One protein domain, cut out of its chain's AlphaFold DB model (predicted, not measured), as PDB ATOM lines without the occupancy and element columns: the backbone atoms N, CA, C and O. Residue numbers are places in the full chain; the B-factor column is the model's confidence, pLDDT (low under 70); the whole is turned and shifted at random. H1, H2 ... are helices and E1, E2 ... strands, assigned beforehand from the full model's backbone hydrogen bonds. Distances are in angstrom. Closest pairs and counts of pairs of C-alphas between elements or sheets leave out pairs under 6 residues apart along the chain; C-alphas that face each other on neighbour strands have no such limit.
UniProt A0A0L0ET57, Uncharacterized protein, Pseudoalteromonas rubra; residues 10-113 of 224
ATOM      1  N   GLU A  10     180.947 211.503 196.005       96.62
ATOM      2  CA  GLU A  10     181.472 212.798 195.555       96.62
ATOM      3  C   GLU A  10     180.496 213.949 195.845       96.62
ATOM      4  O   GLU A  10     180.899 214.977 196.388       96.62
ATOM      5  N   ASN A  11     179.202 213.773 195.548       97.69
ATOM      6  CA  ASN A  11     178.205 214.802 195.839       97.69
ATOM      7  C   ASN A  11     178.026 214.999 197.346       97.69
ATOM      8  O   ASN A  11     177.937 216.141 197.781       97.69
ATOM      9  N   ILE A  12     178.034 213.920 198.138       97.50
ATOM     10  CA  ILE A  12     177.972 214.005 199.606       97.50
ATOM     11  C   ILE A  12     179.142 214.841 200.142       97.50
ATOM     12  O   ILE A  12     178.937 215.763 200.928       97.50
ATOM     13  N   VAL A  13     180.370 214.576 199.684       98.62
ATOM     14  CA  VAL A  13     181.558 215.352 200.075       98.62
ATOM     15  C   VAL A  13     181.416 216.822 199.682       98.62
ATOM     16  O   VAL A  13     181.678 217.703 200.501       98.62
ATOM     17  N   ASN A  14     180.988 217.101 198.449       98.56
ATOM     18  CA  ASN A  14     180.823 218.469 197.956       98.56
ATOM     19  C   ASN A  14     179.777 219.249 198.763       98.56
ATOM     20  O   ASN A  14     180.013 220.403 199.117       98.56
ATOM     21  N   GLU A  15     178.647 218.625 199.089       98.38
ATOM     22  CA  GLU A  15     177.579 219.244 199.875       98.38
ATOM     23  C   GLU A  15     178.011 219.506 201.322       98.38
ATOM     24  O   GLU A  15     177.754 220.588 201.852       98.38
ATOM     25  N   ILE A  16     178.742 218.577 201.946       98.50
ATOM     26  CA  ILE A  16     179.268 218.776 203.304       98.50
ATOM     27  C   ILE A  16     180.333 219.870 203.324       98.50
ATOM     28  O   ILE A  16     180.338 220.695 204.237       98.50
ATOM     29  N   ASN A  17     181.213 219.925 202.324       98.69
ATOM     30  CA  ASN A  17     182.191 221.005 202.200       98.69
ATOM     31  C   ASN A  17     181.489 222.364 202.049       98.69
ATOM     32  O   ASN A  17     181.817 223.297 202.775       98.69
ATOM     33  N   ALA A  18     180.472 222.461 201.186       98.56
ATOM     34  CA  ALA A  18     179.696 223.690 201.012       98.56
ATOM     35  C   ALA A  18     178.969 224.124 202.299       98.56
ATOM     36  O   ALA A  18     178.906 225.315 202.600       98.56
ATOM     37  N   PHE A  19     178.442 223.168 203.072       98.50
ATOM     38  CA  PHE A  19     177.817 223.439 204.367       98.50
ATOM     39  C   PHE A  19     178.842 223.916 205.409       98.50
ATOM     40  O   PHE A  19     178.661 224.956 206.040       98.50
ATOM     41  N   THR A  20     179.949 223.190 205.564       98.44
ATOM     42  CA  THR A  20     180.973 223.466 206.589       98.44
ATOM     43  C   THR A  20     181.825 224.704 206.293       98.44
ATOM     44  O   THR A  20     182.415 225.272 207.211       98.44
ATOM     45  N   GLU A  21     181.847 225.185 205.047       97.88
ATOM     46  CA  GLU A  21     182.433 226.483 204.687       97.88
ATOM     47  C   GLU A  21     181.636 227.663 205.270       97.88
ATOM     48  O   GLU A  21     182.209 228.700 205.606       97.88
ATOM     49  N   GLN A  22     180.317 227.510 205.413       97.69
ATOM     50  CA  GLN A  22     179.411 228.587 205.829       97.69
ATOM     51  C   GLN A  22     178.967 228.478 207.290       97.69
ATOM     52  O   GLN A  22     178.566 229.480 207.888       97.69
ATOM     53  N   HIS A  23     179.037 227.281 207.868       97.81
ATOM     54  CA  HIS A  23     178.468 226.982 209.175       97.81
ATOM     55  C   HIS A  23     179.502 226.323 210.080       97.81
ATOM     56  O   HIS A  23     179.996 225.242 209.773       97.81
ATOM     57  N   ALA A  24     179.803 226.957 211.218       96.75
ATOM     58  CA  ALA A  24     180.721 226.440 212.232       96.75
ATOM     59  C   ALA A  24     180.064 225.339 213.085       96.75
ATOM     60  O   ALA A  24     179.949 225.467 214.298       96.75
ATOM     61  N   GLU A  25     179.614 224.274 212.429       97.44
ATOM     62  CA  GLU A  25     178.858 223.172 213.021       97.44
ATOM     63  C   GLU A  25     179.691 221.886 213.073       97.44
ATOM     64  O   GLU A  25     180.686 221.720 212.356       97.44
ATOM     65  N   LEU A  26     179.268 220.952 213.924       97.81
ATOM     66  CA  LEU A  26     179.814 219.600 213.964       97.81
ATOM     67  C   LEU A  26     178.956 218.669 213.101       97.81
ATOM     68  O   LEU A  26     177.764 218.508 213.351       97.81
ATOM     69  N   VAL A  27     179.580 218.002 212.133       98.44
ATOM     70  CA  VAL A  27     178.949 216.971 211.298       98.44
ATOM     71  C   VAL A  27     179.531 215.607 211.661       98.44
ATOM     72  O   VAL A  27     180.748 215.428 211.670       98.44
ATOM     73  N   ILE A  28     178.670 214.627 211.929       98.06
ATOM     74  CA  ILE A  28     179.074 213.234 212.155       98.06
ATOM     75  C   ILE A  28     178.536 212.388 211.001       98.06
ATOM     76  O   ILE A  28     177.327 212.302 210.800       98.06
ATOM     77  N   LEU A  29     179.437 211.763 210.247       98.00
ATOM     78  CA  LEU A  29     179.118 210.804 209.196       98.00
ATOM     79  C   LEU A  29     179.320 209.394 209.729       98.00
ATOM     80  O   LEU A  29     180.447 209.001 210.017       98.00
ATOM     81  N   ASN A  30     178.235 208.636 209.847       96.69
ATOM     82  CA  ASN A  30     178.287 207.260 210.318       96.69
ATOM     83  C   ASN A  30     178.244 206.275 209.140       96.69
ATOM     84  O   ASN A  30     177.239 206.193 208.433       96.69
ATOM     85  N   LEU A  31     179.328 205.530 208.932       96.75
ATOM     86  CA  LEU A  31     179.427 204.448 207.955       96.75
ATOM     87  C   LEU A  31     179.037 203.144 208.652       96.75
ATOM     88  O   LEU A  31     179.882 202.456 209.225       96.75
ATOM     89  N   SER A  32     177.735 202.857 208.646       91.00
ATOM     90  CA  SER A  32     177.152 201.790 209.462       91.00
ATOM     91  C   SER A  32     177.234 200.402 208.823       91.00
ATOM     92  O   SER A  32     177.498 199.405 209.487       91.00
ATOM     93  N   HIS A  33     177.004 200.334 207.511       88.69
ATOM     94  CA  HIS A  33     176.920 199.090 206.752       88.69
ATOM     95  C   HIS A  33     177.459 199.297 205.341       88.69
ATOM     96  O   HIS A  33     177.463 200.410 204.808       88.69
ATOM     97  N   ASP A  34     177.836 198.196 204.709       90.31
ATOM     98  CA  ASP A  34     178.379 198.153 203.365       90.31
ATOM     99  C   ASP A  34     177.837 196.940 202.600       90.31
ATOM    100  O   ASP A  34     177.581 195.879 203.169       90.31
ATOM    101  N   MET A  35     177.629 197.122 201.297       88.44
ATOM    102  CA  MET A  35     177.148 196.085 200.387       88.44
ATOM    103  C   MET A  35     177.698 196.344 198.987       88.44
ATOM    104  O   MET A  35     177.399 197.371 198.375       88.44
ATOM    105  N   ASP A  36     178.472 195.405 198.454       88.25
ATOM    106  CA  ASP A  36     178.976 195.441 197.083       88.25
ATOM    107  C   ASP A  36     177.897 194.973 196.098       88.25
ATOM    108  O   ASP A  36     177.678 193.775 195.878       88.25
ATOM    109  N   THR A  37     177.238 195.945 195.467       84.25
ATOM    110  CA  THR A  37     176.220 195.712 194.436       84.25
ATOM    111  C   THR A  37     176.789 195.377 193.059       84.25
ATOM    112  O   THR A  37     176.042 194.896 192.204       84.25
ATOM    113  N   ASP A  38     178.082 195.604 192.831       82.75
ATOM    114  CA  ASP A  38     178.746 195.408 191.536       82.75
ATOM    115  C   ASP A  38     179.240 193.965 191.354       82.75
ATOM    116  O   ASP A  38     179.431 193.500 190.230       82.75
ATOM    117  N   SER A  39     179.371 193.217 192.453       75.62
ATOM    118  CA  SER A  39     179.767 191.800 192.480       75.62
ATOM    119  C   SER A  39     178.773 190.818 191.826       75.62
ATOM    120  O   SER A  39     179.064 189.626 191.707       75.62
ATOM    121  N   GLY A  40     177.616 191.296 191.354       62.78
ATOM    122  CA  GLY A  40     176.768 190.588 190.387       62.78
ATOM    123  C   GLY A  40     175.978 189.374 190.893       62.78
ATOM    124  O   GLY A  40     175.370 188.694 190.070       62.78
ATOM    125  N   ASN A  41     175.928 189.106 192.202       58.19
ATOM    126  CA  ASN A  41     175.192 187.973 192.780       58.19
ATOM    127  C   ASN A  41     174.186 188.411 193.859       58.19
ATOM    128  O   ASN A  41     174.355 189.443 194.500       58.19
ATOM    129  N   GLU A  42     173.170 187.573 194.097       61.16
ATOM    130  CA  GLU A  42     172.036 187.779 195.026       61.16
ATOM    131  C   GLU A  42     172.425 188.093 196.488       61.16
ATOM    132  O   GLU A  42     171.566 188.478 197.277       61.16
ATOM    133  N   ASN A  43     173.701 187.944 196.853       72.75
ATOM    134  CA  ASN A  43     174.165 187.957 198.241       72.75
ATOM    135  C   ASN A  43     174.723 189.298 198.735       72.75
ATOM    136  O   ASN A  43     174.953 189.391 199.934       72.75
ATOM    137  N   TYR A  44     174.970 190.285 197.858       82.38
ATOM    138  CA  TYR A  44     175.487 191.618 198.229       82.38
ATOM    139  C   TYR A  44     176.585 191.570 199.316       82.38
ATOM    140  O   TYR A  44     176.344 191.995 200.448       82.38
ATOM    141  N   PRO A  45     177.764 190.984 199.023       89.06
ATOM    142  CA  PRO A  45     178.796 190.782 200.031       89.06
ATOM    143  C   PRO A  45     179.277 192.115 200.602       89.06
ATOM    144  O   PRO A  45     179.221 193.146 199.931       89.06
ATOM    145  N   SER A  46     179.814 192.076 201.817       91.12
ATOM    146  CA  SER A  46     180.541 193.211 202.377       91.12
ATOM    147  C   SER A  46     181.707 193.628 201.472       91.12
ATOM    148  O   SER A  46     182.349 192.798 200.820       91.12
ATOM    149  N   PHE A  47     181.999 194.920 201.466       93.81
ATOM    150  CA  PHE A  47     183.168 195.543 200.886       93.81
ATOM    151  C   PHE A  47     184.448 194.855 201.355       93.81
ATOM    152  O   PHE A  47     184.693 194.595 202.535       93.81
ATOM    153  N   THR A  48     185.327 194.626 200.393       94.44
ATOM    154  CA  THR A  48     186.728 194.313 200.649       94.44
ATOM    155  C   THR A  48     187.449 195.523 201.250       94.44
ATOM    156  O   THR A  48     187.045 196.670 201.055       94.44
ATOM    157  N   GLN A  49     188.596 195.294 201.896       96.69
ATOM    158  CA  GLN A  49     189.441 196.389 202.394       96.69
ATOM    159  C   GLN A  49     189.839 197.382 201.283       96.69
ATOM    160  O   GLN A  49     189.953 198.576 201.532       96.69
ATOM    161  N   THR A  50     190.023 196.918 200.044       96.50
ATOM    162  CA  THR A  50     190.317 197.802 198.903       96.50
ATOM    163  C   THR A  50     189.153 198.746 198.598       96.50
ATOM    164  O   THR A  50     189.385 199.920 198.325       96.50
ATOM    165  N   GLN A  51     187.909 198.263 198.674       95.88
ATOM    166  CA  GLN A  51     186.717 199.097 198.484       95.88
ATOM    167  C   GLN A  51     186.552 200.100 199.629       95.88
ATOM    168  O   GLN A  51     186.315 201.278 199.369       95.88
ATOM    169  N   TRP A  52     186.786 199.670 200.872       97.50
ATOM    170  CA  TRP A  52     186.848 200.571 202.026       97.50
ATOM    171  C   TRP A  52     187.907 201.660 201.862       97.50
ATOM    172  O   TRP A  52     187.608 202.835 202.045       97.50
ATOM    173  N   ASN A  53     189.116 201.304 201.428       97.81
ATOM    174  CA  ASN A  53     190.183 202.274 201.183       97.81
ATOM    175  C   ASN A  53     189.804 203.296 200.102       97.81
ATOM    176  O   ASN A  53     190.129 204.470 200.256       97.81
ATOM    177  N   GLY A  54     189.105 202.871 199.043       97.38
ATOM    178  CA  GLY A  54     188.583 203.779 198.019       97.38
ATOM    179  C   GLY A  54     187.511 204.729 198.563       97.38
ATOM    180  O   GLY A  54     187.522 205.919 198.251       97.38
ATOM    181  N   LEU A  55     186.622 204.238 199.433       97.44
ATOM    182  CA  LEU A  55     185.651 205.082 200.134       97.44
ATOM    183  C   LEU A  55     186.346 206.087 201.067       97.44
ATOM    184  O   LEU A  55     185.987 207.263 201.071       97.44
ATOM    185  N   PHE A  56     187.361 205.657 201.818       98.50
ATOM    186  CA  PHE A  56     188.147 206.541 202.680       98.50
ATOM    187  C   PHE A  56     188.904 207.600 201.884       98.50
ATOM    188  O   PHE A  56     188.916 208.754 202.291       98.50
ATOM    189  N   GLU A  57     189.475 207.249 200.731       98.50
ATOM    190  CA  GLU A  57     190.138 208.208 199.844       98.50
ATOM    191  C   GLU A  57     189.165 209.286 199.340       98.50
ATOM    192  O   GLU A  57     189.500 210.474 199.345       98.50
ATOM    193  N   ALA A  58     187.943 208.890 198.973       98.38
ATOM    194  CA  ALA A  58     186.898 209.822 198.563       98.38
ATOM    195  C   ALA A  58     186.456 210.734 199.721       98.38
ATOM    196  O   ALA A  58     186.412 211.952 199.567       98.38
ATOM    197  N   LEU A  59     186.182 210.168 200.901       98.62
ATOM    198  CA  LEU A  59     185.777 210.935 202.084       98.62
ATOM    199  C   LEU A  59     186.917 211.789 202.660       98.62
ATOM    200  O   LEU A  59     186.658 212.811 203.287       98.62
ATOM    201  N   ALA A  60     188.181 211.445 202.410       98.38
ATOM    202  CA  ALA A  60     189.328 212.249 202.828       98.38
ATOM    203  C   ALA A  60     189.402 213.614 202.115       98.38
ATOM    204  O   ALA A  60     190.180 214.473 202.525       98.38
ATOM    205  N   GLN A  61     188.580 213.835 201.081       98.56
ATOM    206  CA  GLN A  61     188.404 215.134 200.424       98.56
ATOM    207  C   GLN A  61     187.505 216.108 201.217       98.56
ATOM    208  O   GLN A  61     187.311 217.255 200.804       98.56
ATOM    209  N   LEU A  62     186.948 215.683 202.355       98.75
ATOM    210  CA  LEU A  62     186.279 216.572 203.304       98.75
ATOM    211  C   LEU A  62     187.286 217.581 203.886       98.75
ATOM    212  O   LEU A  62     188.329 217.211 204.420       98.75
ATOM    213  N   GLN A  63     186.968 218.870 203.811       98.25
ATOM    214  CA  GLN A  63     187.905 219.948 204.160       98.25
ATOM    215  C   GLN A  63     187.970 220.235 205.664       98.25
ATOM    216  O   GLN A  63     188.960 220.779 206.155       98.25
ATOM    217  N   ALA A  64     186.924 219.860 206.399       98.25
ATOM    218  CA  ALA A  64     186.761 220.153 207.816       98.25
ATOM    219  C   ALA A  64     186.986 218.924 208.721       98.25
ATOM    220  O   ALA A  64     186.468 218.886 209.830       98.25
ATOM    221  N   LEU A  65     187.744 217.907 208.291       98.62
ATOM    222  CA  LEU A  65     187.974 216.702 209.104       98.62
ATOM    223  C   LEU A  65     188.523 217.027 210.506       98.62
ATOM    224  O   LEU A  65     189.485 217.783 210.666       98.62
ATOM    225  N   TYR A  66     187.918 216.429 211.534       98.31
ATOM    226  CA  TYR A  66     188.348 216.569 212.921       98.31
ATOM    227  C   TYR A  66     189.555 215.672 213.192       98.31
ATOM    228  O   TYR A  66     189.444 214.450 213.226       98.31
ATOM    229  N   ILE A  67     190.723 216.282 213.380       97.75
ATOM    230  CA  ILE A  67     191.974 215.566 213.640       97.75
ATOM    231  C   ILE A  67     192.241 215.592 215.144       97.75
ATOM    232  O   ILE A  67     192.473 216.651 215.726       97.75
ATOM    233  N   THR A  68     192.236 214.416 215.760       97.19
ATOM    234  CA  THR A  68     192.514 214.211 217.187       97.19
ATOM    235  C   THR A  68     193.099 212.819 217.446       97.19
ATOM    236  O   THR A  68     193.231 212.009 216.525       97.19
ATOM    237  N   SER A  69     193.445 212.540 218.704       96.88
ATOM    238  CA  SER A  69     193.921 211.235 219.162       96.88
ATOM    239  C   SER A  69     193.006 210.096 218.685       96.88
ATOM    240  O   SER A  69     191.787 210.213 218.828       96.88
ATOM    241  N   PRO A  70     193.562 208.976 218.185       97.12
ATOM    242  CA  PRO A  70     192.801 207.764 217.878       97.12
ATOM    243  C   PRO A  70     191.943 207.237 219.033       97.12
ATOM    244  O   PRO A  70     190.950 206.566 218.782       97.12
ATOM    245  N   ASP A  71     192.304 207.557 220.278       96.19
ATOM    246  CA  ASP A  71     191.643 207.059 221.490       96.19
ATOM    247  C   ASP A  71     190.607 208.042 222.079       96.19
ATOM    248  O   ASP A  71     190.117 207.833 223.189       96.19
ATOM    249  N   GLU A  72     190.292 209.148 221.389       96.56
ATOM    250  CA  GLU A  72     189.339 210.153 221.886       96.56
ATOM    251  C   GLU A  72     187.937 209.555 222.076       96.56
ATOM    252  O   GLU A  72     187.366 208.973 221.155       96.56
ATOM    253  N   ASN A  73     187.342 209.751 223.254       95.69
ATOM    254  CA  ASN A  73     185.961 209.354 223.519       95.69
ATOM    255  C   ASN A  73     185.011 210.532 223.273       95.69
ATOM    256  O   ASN A  73     184.788 211.356 224.162       95.69
ATOM    257  N   PHE A  74     184.392 210.568 222.093       95.75
ATOM    258  CA  PHE A  74     183.506 211.653 221.673       95.75
ATOM    259  C   PHE A  74     182.246 211.784 222.532       95.75
ATOM    260  O   PHE A  74     181.687 212.872 222.634       95.75
ATOM    261  N   CYS A  75     181.829 210.716 223.219       92.81
ATOM    262  CA  CYS A  75     180.715 210.770 224.168       92.81
ATOM    263  C   CYS A  75     181.064 211.549 225.455       92.81
ATOM    264  O   CYS A  75     180.170 211.912 226.221       92.81
ATOM    265  N   GLN A  76     182.350 211.799 225.719       92.00
ATOM    266  CA  GLN A  76     182.837 212.567 226.873       92.00
ATOM    267  C   GLN A  76     183.392 213.945 226.487       92.00
ATOM    268  O   GLN A  76     183.610 214.784 227.365       92.00
ATOM    269  N   SER A  77     183.608 214.191 225.198       93.19
ATOM    270  CA  SER A  77     184.053 215.481 224.684       93.19
ATOM    271  C   SER A  77     182.927 216.520 224.737       93.19
ATOM    272  O   SER A  77     181.737 216.206 224.701       93.19
ATOM    273  N   THR A  78     183.304 217.797 224.786       93.25
ATOM    274  CA  THR A  78     182.344 218.910 224.704       93.25
ATOM    275  C   THR A  78     182.262 219.442 223.278       93.25
ATOM    276  O   THR A  78     183.249 219.419 222.539       93.25
ATOM    277  N   LEU A  79     181.121 220.022 222.901       93.44
ATOM    278  CA  LEU A  79     181.005 220.704 221.611       93.44
ATOM    279  C   LEU A  79     182.048 221.830 221.478       93.44
ATOM    280  O   LEU A  79     182.718 221.953 220.455       93.44
ATOM    281  N   ASN A  80     182.279 222.576 222.563       94.44
ATOM    282  CA  ASN A  80     183.283 223.637 222.611       94.44
ATOM    283  C   ASN A  80     184.718 223.125 222.374       94.44
ATOM    284  O   ASN A  80     185.514 223.824 221.758       94.44
ATOM    285  N   SER A  81     185.062 221.906 222.809       94.19
ATOM    286  CA  SER A  81     186.378 221.323 222.494       94.19
ATOM    287  C   SER A  81     186.557 220.973 221.016       94.19
ATOM    288  O   SER A  81     187.695 220.892 220.566       94.19
ATOM    289  N   MET A  82     185.468 220.791 220.261       94.88
ATOM    290  CA  MET A  82     185.537 220.439 218.840       94.88
ATOM    291  C   MET A  82     185.447 221.668 217.930       94.88
ATOM    292  O   MET A  82     186.299 221.842 217.063       94.88
ATOM    293  N   ILE A  83     184.440 222.521 218.139       96.62
ATOM    294  CA  ILE A  83     184.093 223.644 217.245       96.62
ATOM    295  C   ILE A  83     184.177 225.021 217.934       96.62
ATOM    296  O   ILE A  83     183.800 226.037 217.353       96.62
ATOM    297  N   GLY A  84     184.679 225.100 219.173       93.44
ATOM    298  CA  GLY A  84     184.779 226.359 219.931       93.44
ATOM    299  C   GLY A  84     185.793 227.365 219.372       93.44
ATOM    300  O   GLY A  84     185.795 228.527 219.769       93.44
ATOM    301  N   ASP A  85     186.634 226.946 218.420       95.31
ATOM    302  CA  ASP A  85     187.495 227.831 217.624       95.31
ATOM    303  C   ASP A  85     186.728 228.574 216.510       95.31
ATOM    304  O   ASP A  85     187.335 229.328 215.743       95.31
ATOM    305  N   GLY A  86     185.408 228.370 216.420       95.88
ATOM    306  CA  GLY A  86     184.545 228.956 215.401       95.88
ATOM    307  C   GLY A  86     184.703 228.303 214.030       95.88
ATOM    308  O   GLY A  86     184.366 228.928 213.025       95.88
ATOM    309  N   LYS A  87     185.247 227.081 213.960       96.88
ATOM    310  CA  LYS A  87     185.411 226.330 212.714       96.88
ATOM    311  C   LYS A  87     184.604 225.047 212.752       96.88
ATOM    312  O   LYS A  87     184.661 224.302 213.726       96.88
ATOM    313  N   ALA A  88     183.932 224.768 211.642       98.25
ATOM    314  CA  ALA A  88     183.235 223.511 211.427       98.25
ATOM    315  C   ALA A  88     184.182 222.318 211.566       98.25
ATOM    316  O   ALA A  88     185.367 222.435 211.230       98.25
ATOM    317  N   LYS A  89     183.651 221.172 212.000       98.44
ATOM    318  CA  LYS A  89     184.384 219.901 212.038       98.44
ATOM    319  C   LYS A  89     183.530 218.758 211.490       98.44
ATOM    320  O   LYS A  89     182.322 218.734 211.698       98.44
ATOM    321  N   VAL A  90     184.170 217.786 210.846       98.75
ATOM    322  CA  VAL A  90     183.548 216.552 210.354       98.75
ATOM    323  C   VAL A  90     184.238 215.347 210.980       98.75
ATOM    324  O   VAL A  90     185.461 215.225 210.913       98.75
ATOM    325  N   ILE A  91     183.458 214.448 211.569       98.62
ATOM    326  CA  ILE A  91     183.928 213.172 212.113       98.62
ATOM    327  C   ILE A  91     183.311 212.053 211.279       98.62
ATOM    328  O   ILE A  91     182.092 211.993 211.137       98.62
ATOM    329  N   VAL A  92     184.139 211.156 210.757       98.75
ATOM    330  CA  VAL A  92     183.704 209.920 210.107       98.75
ATOM    331  C   VAL A  92     183.834 208.777 211.109       98.75
ATOM    332  O   VAL A  92     184.939 208.450 211.547       98.75
ATOM    333  N   ILE A  93     182.705 208.181 211.475       98.25
ATOM    334  CA  ILE A  93     182.621 207.001 212.333       98.25
ATOM    335  C   ILE A  93     182.431 205.769 211.450       98.25
ATOM    336  O   ILE A  93     181.574 205.770 210.571       98.25
ATOM    337  N   VAL A  94     183.233 204.730 211.670       98.00
ATOM    338  CA  VAL A  94     183.165 203.460 210.933       98.00
ATOM    339  C   VAL A  94     182.707 202.362 211.889       98.00
ATOM    340  O   VAL A  94     183.410 202.058 212.855       98.00
ATOM    341  N   GLU A  95     181.515 201.808 211.652       95.00
ATOM    342  CA  GLU A  95     180.909 200.778 212.513       95.00
ATOM    343  C   GLU A  95     181.463 199.371 212.332       95.00
ATOM    344  O   GLU A  95     181.652 198.705 213.349       95.00
ATOM    345  N   PRO A  96     181.743 198.885 211.111       93.06
ATOM    346  CA  PRO A  96     182.267 197.535 210.963       93.06
ATOM    347  C   PRO A  96     183.631 197.363 211.655       93.06
ATOM    348  O   PRO A  96     184.652 197.887 211.206       93.06
ATOM    349  N   ASP A  97     183.654 196.584 212.742       86.62
ATOM    350  CA  ASP A  97     184.837 196.365 213.596       86.62
ATOM    351  C   ASP A  97     186.015 195.686 212.867       86.62
ATOM    352  O   ASP A  97     187.145 195.670 213.357       86.62
ATOM    353  N   ASN A  98     185.763 195.076 211.708       89.62
ATOM    354  CA  ASN A  98     186.745 194.338 210.914       89.62
ATOM    355  C   ASN A  98     187.419 195.178 209.815       89.62
ATOM    356  O   ASN A  98     188.158 194.612 209.005       89.62
ATOM    357  N   VAL A  99     187.173 196.488 209.767       95.88
ATOM    358  CA  VAL A  99     187.752 197.393 208.767       95.88
ATOM    359  C   VAL A  99     189.009 198.063 209.318       95.88
ATOM    360  O   VAL A  99     188.984 198.709 210.363       95.88
ATOM    361  N   ASP A 100     190.123 197.940 208.596       97.06
ATOM    362  CA  ASP A 100     191.372 198.613 208.955       97.06
ATOM    363  C   ASP A 100     191.355 200.068 208.463       97.06
ATOM    364  O   ASP A 100     191.287 200.334 207.261       97.06
ATOM    365  N   LEU A 101     191.430 201.023 209.392       97.81
ATOM    366  CA  LEU A 101     191.498 202.454 209.078       97.81
ATOM    367  C   LEU A 101     192.906 202.910 208.658       97.81
ATOM    368  O   LEU A 101     193.051 203.986 208.073       97.81
ATOM    369  N   GLY A 102     193.953 202.133 208.953       97.12
ATOM    370  CA  GLY A 102     195.333 202.409 208.562       97.12
ATOM    371  C   GLY A 102     195.759 203.863 208.789       97.12
ATOM    372  O   GLY A 102     195.739 204.383 209.903       97.12
ATOM    373  N   THR A 103     196.152 204.552 207.715       97.25
ATOM    374  CA  THR A 103     196.652 205.935 207.787       97.25
ATOM    375  C   THR A 103     195.581 206.999 208.036       97.25
ATOM    376  O   THR A 103     195.961 208.158 208.247       97.25
ATOM    377  N   TYR A 104     194.295 206.638 207.962       98.38
ATOM    378  CA  TYR A 104     193.150 207.528 208.181       98.38
ATOM    379  C   TYR A 104     192.759 207.634 209.662       98.38
ATOM    380  O   TYR A 104     192.176 208.642 210.064       98.38
ATOM    381  N   LEU A 105     193.127 206.639 210.481       98.38
ATOM    382  CA  LEU A 105     192.871 206.638 211.920       98.38
ATOM    383  C   LEU A 105     193.440 207.903 212.584       98.38
ATOM    384  O   LEU A 105     194.621 208.225 212.424       98.38
ATOM    385  N   GLY A 106     192.602 208.629 213.325       98.25
ATOM    386  CA  GLY A 106     192.998 209.882 213.982       98.25
ATOM    387  C   GLY A 106     193.055 211.103 213.054       98.25
ATOM    388  O   GLY A 106     193.400 212.199 213.494       98.25
ATOM    389  N   LYS A 107     192.723 210.946 211.769       98.31
ATOM    390  CA  LYS A 107     192.710 212.025 210.767       98.31
ATOM    391  C   LYS A 107     191.302 212.278 210.235       98.31
ATOM    392  O   LYS A 107     191.101 212.368 209.028       98.31
ATOM    393  N   GLY A 108     190.328 212.349 211.138       98.06
ATOM    394  CA  GLY A 108     188.912 212.477 210.793       98.06
ATOM    395  C   GLY A 108     188.150 211.159 210.733       98.06
ATOM    396  O   GLY A 108     186.927 211.205 210.747       98.06
ATOM    397  N   PHE A 109     188.836 210.011 210.724       98.69
ATOM    398  CA  PHE A 109     188.222 208.682 210.696       98.69
ATOM    399  C   PHE A 109     188.492 207.939 212.000       98.69
ATOM    400  O   PHE A 109     189.639 207.871 212.461       98.69
ATOM    401  N   TYR A 110     187.435 207.374 212.574       98.38
ATOM    402  CA  TYR A 110     187.459 206.735 213.882       98.38
ATOM    403  C   TYR A 110     186.556 205.498 213.901       98.38
ATOM    404  O   TYR A 110     185.515 205.495 213.242       98.38
ATOM    405  N   PRO A 111     186.922 204.446 214.649       97.50
ATOM    406  CA  PRO A 111     186.038 203.309 214.843       97.50
ATOM    407  C   PRO A 111     184.843 203.701 215.721       97.50
ATOM    408  O   PRO A 111     184.894 204.659 216.499       97.50
ATOM    409  N   TYR A 112     183.774 202.914 215.660       95.88
ATOM    410  CA  TYR A 112     182.568 203.141 216.462       95.88
ATOM    411  C   TYR A 112     182.803 203.175 217.972       95.88
ATOM    412  O   TYR A 112     182.071 203.838 218.703       95.88
ATOM    413  N   ALA A 113     183.869 202.536 218.458       95.56
ATOM    414  CA  ALA A 113     184.263 202.604 219.861       95.56
ATOM    415  C   ALA A 113     184.465 204.046 220.375       95.56
ATOM    416  O   ALA A 113     184.191 204.304 221.548       95.56
TER     417      ALA A 113
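What this domain is: This is residues 10 to 113 of the 224 residues of an uncharacterized protein of Pseudoalteromonas rubra (UniProt A0A0L0ET57). A small sheet of three parallel strands makes the middle of an elongated body, with H1 and H2 ranged along one side of it, one beyond the other, running back against the direction of E1 and E2. The short helix H3 lies near the beginnings of E1 and E2, and at the opposite end of the long axis the loop of residues 32 to 48 reaches far out. The printed part has 104 residues, with three named helices and three named strands in the order H1, E1, H2, H3, E2, E3; the sheet's order is E1, E2, E3. The class is mixed, helices and strands, with only 44 residues in named elements. The whole is compact, with a radius of gyration of the C-alphas of 14.7 A, and spans 48 by 29 by 20 A.

Where its parts are: H1, residues 10 to 22, begins with C-alpha 10 at (181.472, 212.798, 195.555) and is 18.9 A long. E1, residues 26 to 31, measures 16.3 A. H2, residues 49 to 59, measures 15.0 A and begins with C-alpha 49 at (189.441, 196.389, 202.394). H3 is residues 79 to 83, 6.1 A. E2, residues 89 to 94, measures 16.5 A. E3, residues 109 to 111, is 7.1 A and ends with C-alpha 111 at (186.038, 203.309, 214.843).

How they stand to each other: E1 and E2 are parallel neighbours at 18 degrees; N 29 and O 91 are 2.8 A apart, within hydrogen-bond range. E2, the inner strand, is also parallel to E3, at 40 degrees, with N 110 and O 92 at 2.9 A. E1, H2, H3 and E2 make a strand-helix-strand unit, two parallel neighbour strands with helices between them, and its crossover is right-handed. H1 is on the sheet but only grazes it, with residues 16 to 20. H2 is only just on it, with 5 pairs of C-alphas within 10 A, and only grazes it, with residues 56 to 59. H3 also only grazes the sheet, with residues 79 to 83; its closest C-alphas to E2 are those of Ile 83 and Lys 89, 6.4 A. H1 and H2 only just touch, with 3 pairs of C-alphas within 8 A, only at their ends, H1 with residues 10 to 13 alone; the closest C-alphas are those of Val 13 and Leu 59, 6.4 A. They run the same way at 36 degrees, only just a steep tilt. H3 is apart from H1 and H2. Every O i to N i+4 pair is within hydrogen-bond range in H2 and H3, and 8 of 9 in H1.

The domain as a whole: The two C-alphas farthest apart, those of Asn 41 and Asp 85, are 48.6 A apart. The printed part has no cut. The links H1 to E1 and H3 to E2 are tight; E1 to H2, H2 to H3 and E2 to E3 are long. The mean pLDDT of the printed part is 94.5, and residues 40 to 42 are under 70.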